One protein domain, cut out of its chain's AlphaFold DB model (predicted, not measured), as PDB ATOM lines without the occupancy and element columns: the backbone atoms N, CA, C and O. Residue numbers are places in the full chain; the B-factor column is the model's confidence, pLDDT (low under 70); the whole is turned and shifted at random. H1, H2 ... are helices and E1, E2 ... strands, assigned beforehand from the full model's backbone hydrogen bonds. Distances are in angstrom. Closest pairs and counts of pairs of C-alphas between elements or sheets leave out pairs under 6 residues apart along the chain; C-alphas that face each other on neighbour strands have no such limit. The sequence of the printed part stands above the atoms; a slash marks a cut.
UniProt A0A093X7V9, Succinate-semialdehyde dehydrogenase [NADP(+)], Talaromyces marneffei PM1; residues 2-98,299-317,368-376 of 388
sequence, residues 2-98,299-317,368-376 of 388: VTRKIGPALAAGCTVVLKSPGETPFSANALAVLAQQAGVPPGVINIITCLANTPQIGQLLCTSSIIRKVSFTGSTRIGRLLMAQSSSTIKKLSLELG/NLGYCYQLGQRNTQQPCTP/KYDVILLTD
ATOM      1  N   VAL A   2     130.610 184.044 194.944       86.19
ATOM      2  CA  VAL A   2     131.578 183.622 193.897       86.19
ATOM      3  C   VAL A   2     132.893 184.422 193.889       86.19
ATOM      4  O   VAL A   2     133.970 183.859 193.703       86.19
ATOM      5  N   THR A   3     132.834 185.721 194.198       88.75
ATOM      6  CA  THR A   3     133.994 186.626 194.286       88.75
ATOM      7  C   THR A   3     134.998 186.220 195.370       88.75
ATOM      8  O   THR A   3     136.195 186.411 195.173       88.75
ATOM      9  N   ARG A   4     134.554 185.569 196.460       83.69
ATOM     10  CA  ARG A   4     135.434 185.041 197.528       83.69
ATOM     11  C   ARG A   4     136.356 183.929 197.047       83.69
ATOM     12  O   ARG A   4     137.375 183.659 197.673       83.69
ATOM     13  N   LYS A   5     135.978 183.270 195.956       86.56
ATOM     14  CA  LYS A   5     136.739 182.187 195.351       86.56
ATOM     15  C   LYS A   5     137.508 182.669 194.115       86.56
ATOM     16  O   LYS A   5     138.681 182.341 193.974       86.56
ATOM     17  N   ILE A   6     136.885 183.498 193.269       88.94
ATOM     18  CA  ILE A   6     137.517 184.051 192.058       88.94
ATOM     19  C   ILE A   6     138.674 184.984 192.418       88.94
ATOM     20  O   ILE A   6     139.769 184.806 191.900       88.94
ATOM     21  N   GLY A   7     138.470 185.934 193.335       89.25
ATOM     22  CA  GLY A   7     139.489 186.919 193.720       89.25
ATOM     23  C   GLY A   7     140.843 186.299 194.098       89.25
ATOM     24  O   GLY A   7     141.840 186.590 193.436       89.25
ATOM     25  N   PRO A   8     140.911 185.406 195.107       85.12
ATOM     26  CA  PRO A   8     142.169 184.759 195.473       85.12
ATOM     27  C   PRO A   8     142.708 183.813 194.393       85.12
ATOM     28  O   PRO A   8     143.923 183.671 194.292       85.12
ATOM     29  N   ALA A   9     141.854 183.186 193.571       86.44
ATOM     30  CA  ALA A   9     142.314 182.365 192.448       86.44
ATOM     31  C   ALA A   9     143.038 183.214 191.388       86.44
ATOM     32  O   ALA A   9     144.137 182.861 190.969       86.44
ATOM     33  N   LEU A  10     142.483 184.372 191.023       88.25
ATOM     34  CA  LEU A  10     143.128 185.305 190.096       88.25
ATOM     35  C   LEU A  10     144.423 185.880 190.679       88.25
ATOM     36  O   LEU A  10     145.437 185.925 189.989       88.25
ATOM     37  N   ALA A  11     144.421 186.255 191.963       87.88
ATOM     38  CA  ALA A  11     145.620 186.741 192.651       87.88
ATOM     39  C   ALA A  11     146.739 185.682 192.712       87.88
ATOM     40  O   ALA A  11     147.922 186.017 192.686       87.88
ATOM     41  N   ALA A  12     146.364 184.403 192.750       86.31
ATOM     42  CA  ALA A  12     147.258 183.252 192.660       86.31
ATOM     43  C   ALA A  12     147.753 182.953 191.227       86.31
ATOM     44  O   ALA A  12     148.590 182.067 191.040       86.31
ATOM     45  N   GLY A  13     147.255 183.672 190.216       88.12
ATOM     46  CA  GLY A  13     147.568 183.434 188.805       88.12
ATOM     47  C   GLY A  13     146.858 182.213 188.216       88.12
ATOM     48  O   GLY A  13     147.366 181.619 187.264       88.12
ATOM     49  N   CYS A  14     145.725 181.807 188.794       89.00
ATOM     50  CA  CYS A  14     144.909 180.709 188.289       89.00
ATOM     51  C   CYS A  14     143.847 181.202 187.304       89.00
ATOM     52  O   CYS A  14     143.203 182.230 187.514       89.00
ATOM     53  N   THR A  15     143.620 180.408 186.265       92.44
ATOM     54  CA  THR A  15     142.427 180.455 185.416       92.44
ATOM     55  C   THR A  15     141.258 179.806 186.154       92.44
ATOM     56  O   THR A  15     141.442 178.905 186.981       92.44
ATOM     57  N   VAL A  16     140.045 180.279 185.875       91.88
ATOM     58  CA  VAL A  16     138.831 179.860 186.566       91.88
ATOM     59  C   VAL A  16     137.779 179.356 185.594       91.88
ATOM     60  O   VAL A  16     137.437 180.025 184.618       91.88
ATOM     61  N   VAL A  17     137.201 178.206 185.931       94.38
ATOM     62  CA  VAL A  17     135.900 177.773 185.413       94.38
ATOM     63  C   VAL A  17     134.917 177.769 186.580       94.38
ATOM     64  O   VAL A  17     135.074 177.009 187.538       94.38
ATOM     65  N   LEU A  18     133.931 178.658 186.529       93.25
ATOM     66  CA  LEU A  18     132.855 178.772 187.504       93.25
ATOM     67  C   LEU A  18     131.620 178.042 186.977       93.25
ATOM     68  O   LEU A  18     131.086 178.429 185.942       93.25
ATOM     69  N   LYS A  19     131.105 177.064 187.725       92.94
ATOM     70  CA  LYS A  19     129.725 176.587 187.549       92.94
ATOM     71  C   LYS A  19     128.835 177.283 188.570       92.94
ATOM     72  O   LYS A  19     128.967 177.026 189.770       92.94
ATOM     73  N   SER A  20     127.941 178.156 188.110       90.06
ATOM     74  CA  SER A  20     126.986 178.844 188.990       90.06
ATOM     75  C   SER A  20     125.761 177.965 189.296       90.06
ATOM     76  O   SER A  20     125.462 177.039 188.529       90.06
ATOM     77  N   PRO A  21     125.003 178.255 190.369       88.00
ATOM     78  CA  PRO A  21     123.697 177.637 190.580       88.00
ATOM     79  C   PRO A  21     122.785 177.938 189.385       88.00
ATOM     80  O   PRO A  21     122.904 179.001 188.762       88.00
ATOM     81  N   GLY A  22     121.909 176.994 189.042       87.25
ATOM     82  CA  GLY A  22     120.982 177.160 187.918       87.25
ATOM     83  C   GLY A  22     119.833 178.119 188.244       87.25
ATOM     84  O   GLY A  22     119.259 178.719 187.345       87.25
ATOM     85  N   GLU A  23     119.550 178.302 189.532       88.06
ATOM     86  CA  GLU A  23     118.486 179.134 190.095       88.06
ATOM     87  C   GLU A  23     118.858 180.620 190.090       88.06
ATOM     88  O   GLU A  23     117.989 181.479 190.000       88.06
ATOM     89  N   THR A  24     120.153 180.937 190.211       89.88
ATOM     90  CA  THR A  24     120.656 182.318 190.359       89.88
ATOM     91  C   THR A  24     121.858 182.638 189.450       89.88
ATOM     92  O   THR A  24     122.878 183.160 189.911       89.88
ATOM     93  N   PRO A  25     121.786 182.360 188.132       90.50
ATOM     94  CA  PRO A  25     122.945 182.492 187.249       90.50
ATOM     95  C   PRO A  25     123.306 183.950 186.927       90.50
ATOM     96  O   PRO A  25     124.464 184.255 186.649       90.50
ATOM     97  N   PHE A  26     122.340 184.873 186.964       92.44
ATOM     98  CA  PHE A  26     122.517 186.209 186.381       92.44
ATOM     99  C   PHE A  26     123.579 187.058 187.081       92.44
ATOM    100  O   PHE A  26     124.387 187.690 186.402       92.44
ATOM    101  N   SER A  27     123.666 187.014 188.411       91.62
ATOM    102  CA  SER A  27     124.706 187.753 189.143       91.62
ATOM    103  C   SER A  27     126.113 187.221 188.854       91.62
ATOM    104  O   SER A  27     127.072 187.990 188.837       91.62
ATOM    105  N   ALA A  28     126.256 185.914 188.597       90.25
ATOM    106  CA  ALA A  28     127.525 185.346 188.147       90.25
ATOM    107  C   ALA A  28     127.842 185.791 186.711       90.25
ATOM    108  O   ALA A  28     128.956 186.230 186.447       90.25
ATOM    109  N   ASN A  29     126.863 185.771 185.805       91.69
ATOM    110  CA  ASN A  29     127.051 186.212 184.420       91.69
ATOM    111  C   ASN A  29     127.440 187.694 184.322       91.69
ATOM    112  O   ASN A  29     128.331 188.044 183.551       91.69
ATOM    113  N   ALA A  30     126.843 188.555 185.149       94.19
ATOM    114  CA  ALA A  30     127.226 189.962 185.237       94.19
ATOM    115  C   ALA A  30     128.711 190.130 185.612       94.19
ATOM    116  O   ALA A  30     129.385 191.015 185.088       94.19
ATOM    117  N   LEU A  31     129.260 189.243 186.450       91.56
ATOM    118  CA  LEU A  31     130.679 189.268 186.804       91.56
ATOM    119  C   LEU A  31     131.593 188.978 185.604       91.56
ATOM    120  O   LEU A  31     132.678 189.550 185.545       91.56
ATOM    121  N   ALA A  32     131.179 188.144 184.643       90.81
ATOM    122  CA  ALA A  32     131.955 187.939 183.415       90.81
ATOM    123  C   ALA A  32     132.046 189.228 182.584       90.81
ATOM    124  O   ALA A  32     133.129 189.581 182.121       90.81
ATOM    125  N   VAL A  33     130.936 189.966 182.465       94.06
ATOM    126  CA  VAL A  33     130.902 191.262 181.766       94.06
ATOM    127  C   VAL A  33     131.805 192.277 182.469       94.06
ATOM    128  O   VAL A  33     132.626 192.929 181.827       94.06
ATOM    129  N   LEU A  34     131.711 192.372 183.799       95.25
ATOM    130  CA  LEU A  34     132.556 193.271 184.592       95.25
ATOM    131  C   LEU A  34     134.042 192.898 184.504       95.25
ATOM    132  O   LEU A  34     134.890 193.782 184.415       95.25
ATOM    133  N   ALA A  35     134.374 191.606 184.482       93.56
ATOM    134  CA  ALA A  35     135.749 191.148 184.309       93.56
ATOM    135  C   ALA A  35     136.318 191.547 182.941       93.56
ATOM    136  O   ALA A  35     137.456 192.012 182.863       93.56
ATOM    137  N   GLN A  36     135.518 191.428 181.878       94.06
ATOM    138  CA  GLN A  36     135.904 191.882 180.544       94.06
ATOM    139  C   GLN A  36     136.155 193.397 180.521       94.06
ATOM    140  O   GLN A  36     137.180 193.837 180.005       94.06
ATOM    141  N   GLN A  37     135.262 194.194 181.120       96.75
ATOM    142  CA  GLN A  37     135.429 195.651 181.223       96.75
ATOM    143  C   GLN A  37     136.671 196.045 182.034       96.75
ATOM    144  O   GLN A  37     137.361 196.998 181.684       96.75
ATOM    145  N   ALA A  38     136.997 195.281 183.080       96.06
ATOM    146  CA  ALA A  38     138.197 195.473 183.888       96.06
ATOM    147  C   ALA A  38     139.502 195.044 183.182       96.06
ATOM    148  O   ALA A  38     140.581 195.192 183.755       96.06
ATOM    149  N   GLY A  39     139.429 194.504 181.959       96.19
ATOM    150  CA  GLY A  39     140.596 194.082 181.183       96.19
ATOM    151  C   GLY A  39     141.146 192.704 181.558       96.19
ATOM    152  O   GLY A  39     142.300 192.406 181.249       96.19
ATOM    153  N   VAL A  40     140.352 191.851 182.217       94.00
ATOM    154  CA  VAL A  40     140.740 190.453 182.459       94.00
ATOM    155  C   VAL A  40     140.888 189.736 181.108       94.00
ATOM    156  O   VAL A  40     139.954 189.780 180.303       94.00
ATOM    157  N   PRO A  41     142.026 189.066 180.830       95.50
ATOM    158  CA  PRO A  41     142.238 188.424 179.538       95.50
ATOM    159  C   PRO A  41     141.176 187.351 179.220       95.50
ATOM    160  O   PRO A  41     140.757 186.618 180.125       95.50
ATOM    161  N   PRO A  42     140.771 187.198 177.943       94.19
ATOM    162  CA  PRO A  42     139.850 186.143 177.526       94.19
ATOM    163  C   PRO A  42     140.322 184.752 177.968       94.19
ATOM    164  O   PRO A  42     141.508 184.433 177.894       94.19
ATOM    165  N   GLY A  43     139.389 183.924 178.441       90.00
ATOM    166  CA  GLY A  43     139.668 182.566 178.920       90.00
ATOM    167  C   GLY A  43     140.190 182.476 180.359       90.00
ATOM    168  O   GLY A  43     140.279 181.371 180.892       90.00
ATOM    169  N   VAL A  44     140.489 183.598 181.029       93.44
ATOM    170  CA  VAL A  44     140.903 183.586 182.445       93.44
ATOM    171  C   VAL A  44     139.727 183.328 183.385       93.44
ATOM    172  O   VAL A  44     139.886 182.616 184.373       93.44
ATOM    173  N   ILE A  45     138.544 183.860 183.077       92.69
ATOM    174  CA  ILE A  45     137.301 183.563 183.796       92.69
ATOM    175  C   ILE A  45     136.305 183.002 182.790       92.69
ATOM    176  O   ILE A  45     135.953 183.669 181.821       92.69
ATOM    177  N   ASN A  46     135.836 181.787 183.044       93.12
ATOM    178  CA  ASN A  46     134.846 181.092 182.232       93.12
ATOM    179  C   ASN A  46     133.663 180.757 183.135       93.12
ATOM    180  O   ASN A  46     133.866 180.217 184.223       93.12
ATOM    181  N   ILE A  47     132.441 181.070 182.712       92.44
ATOM    182  CA  ILE A  47     131.234 180.802 183.500       92.44
ATOM    183  C   ILE A  47     130.352 179.825 182.734       92.44
ATOM    184  O   ILE A  47     130.028 180.047 181.572       92.44
ATOM    185  N   ILE A  48     129.977 178.738 183.403       91.19
ATOM    186  CA  ILE A  48     129.077 177.708 182.903       91.19
ATOM    187  C   ILE A  48     127.790 177.784 183.719       91.19
ATOM    188  O   ILE A  48     127.787 177.555 184.932       91.19
ATOM    189  N   THR A  49     126.684 178.078 183.044       88.19
ATOM    190  CA  THR A  49     125.349 178.121 183.641       88.19
ATOM    191  C   THR A  49     124.523 176.958 183.122       88.19
ATOM    192  O   THR A  49     124.297 176.857 181.917       88.19
ATOM    193  N   CYS A  50     124.047 176.090 184.011       86.75
ATOM    194  CA  CYS A  50     123.033 175.113 183.643       86.75
ATOM    195  C   CYS A  50     122.239 174.638 184.856       86.75
ATOM    196  O   CYS A  50     122.786 174.517 185.954       86.75
ATOM    197  N   LEU A  51     120.967 174.328 184.609       85.56
ATOM    198  CA  LEU A  51     120.088 173.621 185.529       85.56
ATOM    199  C   LEU A  51     119.969 172.136 185.134       85.56
ATOM    200  O   LEU A  51     120.291 171.265 185.939       85.56
ATOM    201  N   ALA A  52     119.621 171.853 183.872       87.69
ATOM    202  CA  ALA A  52     119.222 170.528 183.385       87.69
ATOM    203  C   ALA A  52     120.297 169.427 183.466       87.69
ATOM    204  O   ALA A  52     119.968 168.274 183.728       87.69
ATOM    205  N   ASN A  53     121.575 169.751 183.250       88.56
ATOM    206  CA  ASN A  53     122.675 168.774 183.265       88.56
ATOM    207  C   ASN A  53     123.727 169.075 184.350       88.56
ATOM    208  O   ASN A  53     124.909 168.748 184.202       88.56
ATOM    209  N   THR A  54     123.299 169.701 185.455       90.56
ATOM    210  CA  THR A  54     124.164 170.015 186.605       90.56
ATOM    211  C   THR A  54     124.999 168.812 187.075       90.56
ATOM    212  O   THR A  54     126.208 168.990 187.244       90.56
ATOM    213  N   PRO A  55     124.436 167.595 187.244       90.69
ATOM    214  CA  PRO A  55     125.209 166.442 187.714       90.69
ATOM    215  C   PRO A  55     126.321 166.022 186.749       90.69
ATOM    216  O   PRO A  55     127.440 165.753 187.180       90.69
ATOM    217  N   GLN A  56     126.034 166.019 185.446       92.88
ATOM    218  CA  GLN A  56     126.982 165.644 184.398       92.88
ATOM    219  C   GLN A  56     128.135 166.648 184.325       92.88
ATOM    220  O   GLN A  56     129.295 166.245 184.240       92.88
ATOM    221  N   ILE A  57     127.833 167.949 184.420       91.69
ATOM    222  CA  ILE A  57     128.860 168.996 184.483       91.69
ATOM    223  C   ILE A  57     129.704 168.824 185.749       91.69
ATOM    224  O   ILE A  57     130.927 168.792 185.657       91.69
ATOM    225  N   GLY A  58     129.082 168.669 186.922       91.69
ATOM    226  CA  GLY A  58     129.804 168.465 188.183       91.69
ATOM    227  C   GLY A  58     130.768 167.278 188.115       91.69
ATOM    228  O   GLY A  58     131.951 167.430 188.416       91.69
ATOM    229  N   GLN A  59     130.291 166.135 187.616       93.62
ATOM    230  CA  GLN A  59     131.103 164.935 187.434       93.62
ATOM    231  C   GLN A  59     132.267 165.171 186.469       93.62
ATOM    232  O   GLN A  59     133.399 164.841 186.812       93.62
ATOM    233  N   LEU A  60     132.020 165.772 185.300       93.44
ATOM    234  CA  LEU A  60     133.061 166.076 184.314       93.44
ATOM    235  C   LEU A  60     134.167 166.957 184.910       93.44
ATOM    236  O   LEU A  60     135.355 166.687 184.728       93.44
ATOM    237  N   LEU A  61     133.786 168.000 185.651       91.88
ATOM    238  CA  LEU A  61     134.742 168.904 186.287       91.88
ATOM    239  C   LEU A  61     135.520 168.194 187.414       91.88
ATOM    240  O   LEU A  61     136.722 168.411 187.583       91.88
ATOM    241  N   CYS A  62     134.870 167.291 188.149       92.69
ATOM    242  CA  CYS A  62     135.503 166.514 189.210       92.69
ATOM    243  C   CYS A  62     136.382 165.360 188.721       92.69
ATOM    244  O   CYS A  62     137.320 165.016 189.431       92.69
ATOM    245  N   THR A  63     136.165 164.778 187.541       93.88
ATOM    246  CA  THR A  63     136.979 163.653 187.026       93.88
ATOM    247  C   THR A  63     138.029 164.076 186.003       93.88
ATOM    248  O   THR A  63     138.978 163.339 185.748       93.88
ATOM    249  N   SER A  64     137.925 165.284 185.451       92.69
ATOM    250  CA  SER A  64     138.906 165.808 184.503       92.69
ATOM    251  C   SER A  64     140.310 165.913 185.109       92.69
ATOM    252  O   SER A  64     140.503 166.361 186.246       92.69
ATOM    253  N   SER A  65     141.304 165.519 184.310       90.44
ATOM    254  CA  SER A  65     142.731 165.579 184.632       90.44
ATOM    255  C   SER A  65     143.364 166.940 184.337       90.44
ATOM    256  O   SER A  65     144.515 167.158 184.714       90.44
ATOM    257  N   ILE A  66     142.648 167.858 183.681       91.88
ATOM    258  CA  ILE A  66     143.107 169.235 183.432       91.88
ATOM    259  C   ILE A  66     142.958 170.062 184.716       91.88
ATOM    260  O   ILE A  66     143.855 170.804 185.110       91.88
ATOM    261  N   ILE A  67     141.857 169.841 185.432       89.50
ATOM    262  CA  ILE A  67     141.464 170.609 186.612       89.50
ATOM    263  C   ILE A  67     142.284 170.179 187.829       89.50
ATOM    264  O   ILE A  67     142.299 169.008 188.213       89.50
ATOM    265  N   ARG A  68     142.974 171.134 188.464       87.50
ATOM    266  CA  ARG A  68     143.920 170.852 189.563       87.50
ATOM    267  C   ARG A  68     143.321 171.020 190.953       87.50
ATOM    268  O   ARG A  68     143.806 170.405 191.907       87.50
ATOM    269  N   LYS A  69     142.280 171.841 191.072       90.31
ATOM    270  CA  LYS A  69     141.580 172.112 192.327       90.31
ATOM    271  C   LYS A  69     140.099 172.331 192.057       90.31
ATOM    272  O   LYS A  69     139.755 173.041 191.116       90.31
ATOM    273  N   VAL A  70     139.255 171.777 192.919       91.50
ATOM    274  CA  VAL A  70     137.829 172.111 192.986       91.50
ATOM    275  C   VAL A  70     137.565 172.807 194.318       91.50
ATOM    276  O   VAL A  70     137.936 172.318 195.383       91.50
ATOM    277  N   SER A  71     136.952 173.983 194.259       91.25
ATOM    278  CA  SER A  71     136.466 174.708 195.426       91.25
ATOM    279  C   SER A  71     134.949 174.772 195.350       91.25
ATOM    280  O   SER A  71     134.397 175.428 194.467       91.25
ATOM    281  N   PHE A  72     134.286 174.082 196.269       91.06
ATOM    282  CA  PHE A  72     132.839 173.954 196.314       91.06
ATOM    283  C   PHE A  72     132.250 174.764 197.470       91.06
ATOM    284  O   PHE A  72     132.875 174.884 198.526       91.06
ATOM    285  N   THR A  73     131.073 175.348 197.259       89.88
ATOM    286  CA  THR A  73     130.188 175.806 198.336       89.88
ATOM    287  C   THR A  73     128.778 175.309 198.056       89.88
ATOM    288  O   THR A  73     128.276 175.573 196.964       89.88
ATOM    289  N   GLY A  74     128.167 174.619 199.018       89.62
ATOM    290  CA  GLY A  74     126.812 174.077 198.899       89.62
ATOM    291  C   GLY A  74     126.511 173.043 199.980       89.62
ATOM    292  O   GLY A  74     127.091 173.092 201.057       89.62
ATOM    293  N   SER A  75     125.614 172.092 199.718       89.06
ATOM    294  CA  SER A  75     125.201 171.129 200.745       89.06
ATOM    295  C   SER A  75     126.273 170.084 201.067       89.06
ATOM    296  O   SER A  75     127.060 169.664 200.211       89.06
ATOM    297  N   THR A  76     126.253 169.577 202.301       86.88
ATOM    298  CA  THR A  76     127.186 168.537 202.764       86.88
ATOM    299  C   THR A  76     127.073 167.250 201.947       86.88
ATOM    300  O   THR A  76     128.075 166.601 201.639       86.88
ATOM    301  N   ARG A  77     125.852 166.900 201.526       89.62
ATOM    302  CA  ARG A  77     125.582 165.739 200.669       89.62
ATOM    303  C   ARG A  77     126.303 165.852 199.325       89.62
ATOM    304  O   ARG A  77     126.968 164.900 198.918       89.62
ATOM    305  N   ILE A  78     126.202 167.004 198.658       90.62
ATOM    306  CA  ILE A  78     126.885 167.235 197.381       90.62
ATOM    307  C   ILE A  78     128.400 167.339 197.587       90.62
ATOM    308  O   ILE A  78     129.153 166.773 196.800       90.62
ATOM    309  N   GLY A  79     128.862 167.947 198.682       91.12
ATOM    310  CA  GLY A  79     130.280 167.970 199.048       91.12
ATOM    311  C   GLY A  79     130.916 166.578 199.092       91.12
ATOM    312  O   GLY A  79     131.950 166.351 198.462       91.12
ATOM    313  N   ARG A  80     130.260 165.617 199.763       90.81
ATOM    314  CA  ARG A  80     130.708 164.213 199.813       90.81
ATOM    315  C   ARG A  80     130.750 163.560 198.431       90.81
ATOM    316  O   ARG A  80     131.718 162.871 198.112       90.81
ATOM    317  N   LEU A  81     129.740 163.807 197.595       93.12
ATOM    318  CA  LEU A  81     129.698 163.292 196.222       93.12
ATOM    319  C   LEU A  81     130.870 163.824 195.384       93.12
ATOM    320  O   LEU A  81     131.574 163.046 194.740       93.12
ATOM    321  N   LEU A  82     131.111 165.137 195.422       92.00
ATOM    322  CA  LEU A  82     132.204 165.770 194.683       92.00
ATOM    323  C   LEU A  82     133.570 165.296 195.188       92.00
ATOM    324  O   LEU A  82     134.488 165.113 194.386       92.00
ATOM    325  N   MET A  83     133.704 165.053 196.495       92.62
ATOM    326  CA  MET A  83     134.908 164.467 197.080       92.62
ATOM    327  C   MET A  83     135.174 163.063 196.534       92.62
ATOM    328  O   MET A  83     136.278 162.796 196.057       92.62
ATOM    329  N   ALA A  84     134.156 162.199 196.520       94.62
ATOM    330  CA  ALA A  84     134.261 160.858 195.955       94.62
ATOM    331  C   ALA A  84     134.634 160.891 194.461       94.62
ATOM    332  O   ALA A  84     135.568 160.209 194.046       94.62
ATOM    333  N   GLN A  85     133.984 161.738 193.657       93.75
ATOM    334  CA  GLN A  85     134.283 161.871 192.222       93.75
ATOM    335  C   GLN A  85     135.708 162.390 191.964       93.75
ATOM    336  O   GLN A  85     136.392 161.945 191.039       93.75
ATOM    337  N   SER A  86     136.178 163.301 192.818       93.19
ATOM    338  CA  SER A  86     137.504 163.917 192.716       93.19
ATOM    339  C   SER A  86     138.650 162.997 193.141       93.19
ATOM    340  O   SER A  86     139.806 163.274 192.807       93.19
ATOM    341  N   SER A  87     138.346 161.893 193.835       93.62
ATOM    342  CA  SER A  87     139.340 160.895 194.252       93.62
ATOM    343  C   SER A  87     140.066 160.260 193.062       93.62
ATOM    344  O   SER A  87     141.269 160.023 193.146       93.62
ATOM    345  N   SER A  88     139.380 160.109 191.922       91.50
ATOM    346  CA  SER A  88     139.915 159.521 190.683       91.50
ATOM    347  C   SER A  88     141.192 160.193 190.162       91.50
ATOM    348  O   SER A  88     141.995 159.554 189.488       91.50
ATOM    349  N   THR A  89     141.413 161.469 190.489       91.19
ATOM    350  CA  THR A  89     142.632 162.198 190.102       91.19
ATOM    351  C   THR A  89     143.401 162.765 191.295       91.19
ATOM    352  O   THR A  89     144.308 163.573 191.087       91.19
ATOM    353  N   ILE A  90     142.978 162.461 192.527       91.25
ATOM    354  CA  ILE A  90     143.570 162.974 193.775       91.25
ATOM    355  C   ILE A  90     143.737 164.513 193.741       91.25
ATOM    356  O   ILE A  90     144.758 165.078 194.142       91.25
ATOM    357  N   LYS A  91     142.746 165.225 193.180       87.56
ATOM    358  CA  LYS A  91     142.798 166.693 193.075       87.56
ATOM    359  C   LYS A  91     142.516 167.347 194.426       87.56
ATOM    360  O   LYS A  91     141.825 166.793 195.277       87.56
ATOM    361  N   LYS A  92     143.035 168.562 194.617       88.75
ATOM    362  CA  LYS A  92     142.814 169.324 195.856       88.75
ATOM    363  C   LYS A  92     141.370 169.801 195.942       88.75
ATOM    364  O   LYS A  92     140.822 170.289 194.953       88.75
ATOM    365  N   LEU A  93     140.813 169.754 197.147       87.75
ATOM    366  CA  LEU A  93     139.454 170.193 197.436       87.75
ATOM    367  C   LEU A  93     139.449 171.299 198.490       87.75
ATOM    368  O   LEU A  93     140.277 171.308 199.396       87.75
ATOM    369  N   SER A  94     138.522 172.239 198.343       88.94
ATOM    370  CA  SER A  94     138.085 173.147 199.410       88.94
ATOM    371  C   SER A  94     136.563 173.070 199.444       88.94
ATOM    372  O   SER A  94     135.937 173.398 198.436       88.94
ATOM    373  N   LEU A  95     135.981 172.594 200.542       88.19
ATOM    374  CA  LEU A  95     134.555 172.278 200.636       88.19
ATOM    375  C   LEU A  95     133.908 173.125 201.732       88.19
ATOM    376  O   LEU A  95     134.087 172.854 202.907       88.19
ATOM    377  N   GLU A  96     133.139 174.130 201.335       85.06
ATOM    378  CA  GLU A  96     132.324 174.938 202.247       85.06
ATOM    379  C   GLU A  96     130.910 174.371 202.272       85.06
ATOM    380  O   GLU A  96     130.171 174.516 201.294       85.06
ATOM    381  N   LEU A  97     130.560 173.675 203.346       89.12
ATOM    382  CA  LEU A  97     129.335 172.886 203.400       89.12
ATOM    383  C   LEU A  97     128.270 173.544 204.290       89.12
ATOM    384  O   LEU A  97     128.430 174.689 204.719       89.12
ATOM    385  N   GLY A  98     127.157 172.842 204.502       84.56
ATOM    386  CA  GLY A  98     126.052 173.328 205.328       84.56
ATOM    387  C   GLY A  98     126.469 173.574 206.778       84.56
ATOM    388  O   GLY A  98     127.473 173.034 207.251       84.56
ATOM    389  N   ASN A 299     134.437 166.015 211.606       38.00
ATOM    390  CA  ASN A 299     135.093 164.847 212.214       38.00
ATOM    391  C   ASN A 299     136.569 164.648 211.796       38.00
ATOM    392  O   ASN A 299     137.257 163.811 212.380       38.00
ATOM    393  N   LEU A 300     137.063 165.372 210.787       34.12
ATOM    394  CA  LEU A 300     138.454 165.358 210.320       34.12
ATOM    395  C   LEU A 300     139.255 166.584 210.807       34.12
ATOM    396  O   LEU A 300     140.453 166.678 210.528       34.12
ATOM    397  N   GLY A 301     138.628 167.496 211.559       41.94
ATOM    398  CA  GLY A 301     139.237 168.690 212.146       41.94
ATOM    399  C   GLY A 301     138.942 169.982 211.374       41.94
ATOM    400  O   GLY A 301     137.951 170.100 210.658       41.94
ATOM    401  N   TYR A 302     139.804 170.992 211.545       44.66
ATOM    402  CA  TYR A 302     139.620 172.309 210.927       44.66
ATOM    403  C   TYR A 302     140.060 172.350 209.462       44.66
ATOM    404  O   TYR A 302     141.176 171.958 209.113       44.66
ATOM    405  N   CYS A 303     139.245 172.978 208.626       52.47
ATOM    406  CA  CYS A 303     139.606 173.365 207.269       52.47
ATOM    407  C   CYS A 303     139.271 174.850 207.035       52.47
ATOM    408  O   CYS A 303     138.417 175.410 207.710       52.47
ATOM    409  N   TYR A 304     139.980 175.511 206.111       44.59
ATOM    410  CA  TYR A 304     139.979 176.978 205.970       44.59
ATOM    411  C   TYR A 304     139.768 177.435 204.516       44.59
ATOM    412  O   TYR A 304     140.305 176.825 203.593       44.59
ATOM    413  N   GLN A 305     139.112 178.579 204.332       44.56
ATOM    414  CA  GLN A 305     139.010 179.418 203.133       44.56
ATOM    415  C   GLN A 305     139.176 180.887 203.587       44.56
ATOM    416  O   GLN A 305     138.951 181.185 204.738       44.56
ATOM    417  N   LEU A 306     139.605 181.838 202.752       34.66
ATOM    418  CA  LEU A 306     139.992 183.215 203.176       34.66
ATOM    419  C   LEU A 306     141.201 183.333 204.151       34.66
ATOM    420  O   LEU A 306     141.778 182.348 204.615       34.66
ATOM    421  N   GLY A 307     141.663 184.571 204.365       30.64
ATOM    422  CA  GLY A 307     142.885 184.900 205.113       30.64
ATOM    423  C   GLY A 307     144.198 184.517 204.412       30.64
ATOM    424  O   GLY A 307     144.208 183.899 203.344       30.64
ATOM    425  N   GLN A 308     145.347 184.871 205.010       28.48
ATOM    426  CA  GLN A 308     146.673 184.614 204.410       28.48
ATOM    427  C   GLN A 308     146.890 183.133 204.045       28.48
ATOM    428  O   GLN A 308     147.525 182.833 203.032       28.48
ATOM    429  N   ARG A 309     146.297 182.197 204.799       37.34
ATOM    430  CA  ARG A 309     146.365 180.753 204.512       37.34
ATOM    431  C   ARG A 309     145.650 180.363 203.210       37.34
ATOM    432  O   ARG A 309     146.111 179.447 202.533       37.34
ATOM    433  N   ASN A 310     144.606 181.081 202.789       40.06
ATOM    434  CA  ASN A 310     143.926 180.827 201.517       40.06
ATOM    435  C   ASN A 310     144.722 181.295 200.297       40.06
ATOM    436  O   ASN A 310     144.485 180.782 199.221       40.06
ATOM    437  N   THR A 311     145.704 182.195 200.415       36.72
ATOM    438  CA  THR A 311     146.629 182.458 199.286       36.72
ATOM    439  C   THR A 311     147.589 181.283 199.045       36.72
ATOM    440  O   THR A 311     148.045 181.061 197.926       36.72
ATOM    441  N   GLN A 312     147.833 180.462 200.073       35.12
ATOM    442  CA  GLN A 312     148.695 179.274 200.005       35.12
ATOM    443  C   GLN A 312     147.947 177.995 199.572       35.12
ATOM    444  O   GLN A 312     148.570 177.016 199.165       35.12
ATOM    445  N   GLN A 313     146.610 177.974 199.633       40.53
ATOM    446  CA  GLN A 313     145.793 176.816 199.239       40.53
ATOM    447  C   GLN A 313     145.558 176.609 197.721       40.53
ATOM    448  O   GLN A 313     145.513 175.445 197.308       40.53
ATOM    449  N   PRO A 314     145.365 177.636 196.865       35.88
ATOM    450  CA  PRO A 314     145.379 177.480 195.411       35.88
ATOM    451  C   PRO A 314     146.816 177.244 194.933       35.88
ATOM    452  O   PRO A 314     147.066 176.369 194.107       35.88
ATOM    453  N   CYS A 315     147.778 177.928 195.553       33.00
ATOM    454  CA  CYS A 315     149.202 177.790 195.302       33.00
ATOM    455  C   CYS A 315     149.863 176.849 196.310       33.00
ATOM    456  O   CYS A 315     150.683 177.261 197.125       33.00
ATOM    457  N   THR A 316     149.623 175.550 196.179       36.94
ATOM    458  CA  THR A 316     150.742 174.627 196.415       36.94
ATOM    459  C   THR A 316     151.221 174.161 195.046       36.94
ATOM    460  O   THR A 316     150.828 173.073 194.612       36.94
ATOM    461  N   PRO A 317     152.081 174.945 194.351       38.03
ATOM    462  CA  PRO A 317     153.068 174.297 193.497       38.03
ATOM    463  C   PRO A 317     153.772 173.233 194.360       38.03
ATOM    464  O   PRO A 317     153.772 173.370 195.593       38.03
ATOM    465  N   LYS A 368     150.326 177.743 185.118       34.94
ATOM    466  CA  LYS A 368     149.853 176.422 184.625       34.94
ATOM    467  C   LYS A 368     148.793 175.781 185.546       34.94
ATOM    468  O   LYS A 368     148.873 174.582 185.824       34.94
ATOM    469  N   TYR A 369     147.867 176.556 186.108       41.41
ATOM    470  CA  TYR A 369     146.980 176.045 187.157       41.41
ATOM    471  C   TYR A 369     145.526 176.474 186.947       41.41
ATOM    472  O   TYR A 369     145.166 177.602 187.270       41.41
ATOM    473  N   ASP A 370     144.696 175.539 186.474       48.50
ATOM    474  CA  ASP A 370     143.241 175.698 186.408       48.50
ATOM    475  C   ASP A 370     142.604 175.389 187.774       48.50
ATOM    476  O   ASP A 370     142.763 174.287 188.326       48.50
ATOM    477  N   VAL A 371     141.874 176.364 188.322       49.94
ATOM    478  CA  VAL A 371     141.073 176.233 189.548       49.94
ATOM    479  C   VAL A 371     139.600 176.293 189.177       49.94
ATOM    480  O   VAL A 371     139.136 177.253 188.574       49.94
ATOM    481  N   ILE A 372     138.833 175.290 189.587       57.88
ATOM    482  CA  ILE A 372     137.387 175.286 189.379       57.88
ATOM    483  C   ILE A 372     136.651 175.667 190.635       57.88
ATOM    484  O   ILE A 372     136.964 175.209 191.734       57.88
ATOM    485  N   LEU A 373     135.630 176.485 190.426       57.06
ATOM    486  CA  LEU A 373     134.733 176.952 191.454       57.06
ATOM    487  C   LEU A 373     133.350 176.395 191.144       57.06
ATOM    488  O   LEU A 373     132.750 176.718 190.122       57.06
ATOM    489  N   LEU A 374     132.856 175.531 192.018       57.56
ATOM    490  CA  LEU A 374     131.495 175.023 191.951       57.56
ATOM    491  C   LEU A 374     130.707 175.708 193.065       57.56
ATOM    492  O   LEU A 374     131.131 175.719 194.218       57.56
ATOM    493  N   THR A 375     129.572 176.306 192.741       51.69
ATOM    494  CA  THR A 375     128.665 176.850 193.759       51.69
ATOM    495  C   THR A 375     127.273 176.312 193.502       51.69
ATOM    496  O   THR A 375     126.796 176.413 192.372       51.69
ATOM    497  N   ASP A 376     126.646 175.751 194.531       44.81
ATOM    498  CA  ASP A 376     125.262 175.287 194.498       44.81
ATOM    499  C   ASP A 376     124.529 175.776 195.755       44.81
ATOM    500  O   ASP A 376     125.109 175.796 196.840       44.81
TER     501      ASP A 376
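What this domain is: This is residues 2 to 98, 299 to 317 and 368 to 376 of the 388 residues of the protein "Succinate-semialdehyde dehydrogenase [NADP(+)]" of Talaromyces marneffei PM1 (UniProt A0A093X7V9). A parallel sheet of five strands forms the core, with H1 and H2 over one face and H3 and H4 over the other, giving three layers. E5 and the short H5 lie outside this stack, E5 by the edge strand E4 and H5 by H1. The printed part has 125 residues, with five named helices and six named strands in the order H1 E1 H2 E2 H3 E3 H4 E4 E5 H5 E6. The sheet's order is E2 E1 E6 E3 E4, and the class is mixed, helices and strands. The whole is compact, with a radius of gyration of the C-alphas of 13.9 A and spans of 43 by 36 by 27 A.

How they stand to each other: H1, residues 3 to 11, is on the sheet at a height of 9.0 A, over E1, residues 15 to 20, and E6, residues 370 to 375; its closest C-alphas to E6 are those of Lys 5 and Leu 373, 6.8 A apart. E1 and E6 are parallel at 16 degrees, with N 373 and O 17 3.0 A apart, within hydrogen-bond range. H2, residues 25 to 37, is on the same face as H1, over E2, residues 45 to 49. N 46 and O 16 are 2.9 A apart between E2 and E1. E1, H2, E2 is a strand-helix-strand unit, two parallel neighbour strands with a helix between, and its crossover is right-handed. H3, residues 54 to 63, is on the opposite face, over E1 and E6, and leads to E3, residues 69 to 73, in a split, right-handed unit with E1 and E6 between E2 and E3. H4, residues 76 to 89, touches H3 at a steep tilt of 38 degrees, the same way, closest at the C-alphas of Cys 62 and Ser 86, 4.8 A. It is over E3 and E4, residues 92 to 96; E3, H4, E4 is another right-handed unit. N 94 and O 70 are 3.0 A apart between E3 and E4, and N 372 and O 69 are 2.9 A apart between E6 and E3. E5, residues 301 to 305, pairs with no named strand. H5, residues 307 to 312, is not on the sheet and only just touches H1, with 3 pairs of C-alphas within 8 A, closest at those of Pro 8 and Thr 311, 6.3 A. Every O i to N i+4 pair is within hydrogen-bond range in H2 and H3; the counts are 4 of 5 in H1, 8 of 10 in H4 and 0 of 2 in H5, where 3 of 3 O i to N i+3 pairs are.

Where its parts are: H1 begins at C-alpha 3 (133.994, 186.626, 194.286). H2 is 19.1 A from first to last C-alpha, H4 21.0 A, E1 15.9 A and E6 16.4 A. E6 ends at C-alpha 375 (128.665, 176.850, 193.759).

The domain as a whole: The C-alphas farthest apart are those of Gln 37 and Asn 299, 43.7 A. Residues 99 to 298 are cut out, with C-alphas 98 and 299 14.2 A apart, and so are 318 to 367, with C-alphas 317 and 368 9.7 A apart. Of the links that are printed whole, H2 to E2 is short and the others are tight. Mean pLDDT of the printed part is 79.8; residues 299 to 317 and 368 to 376 are under 70.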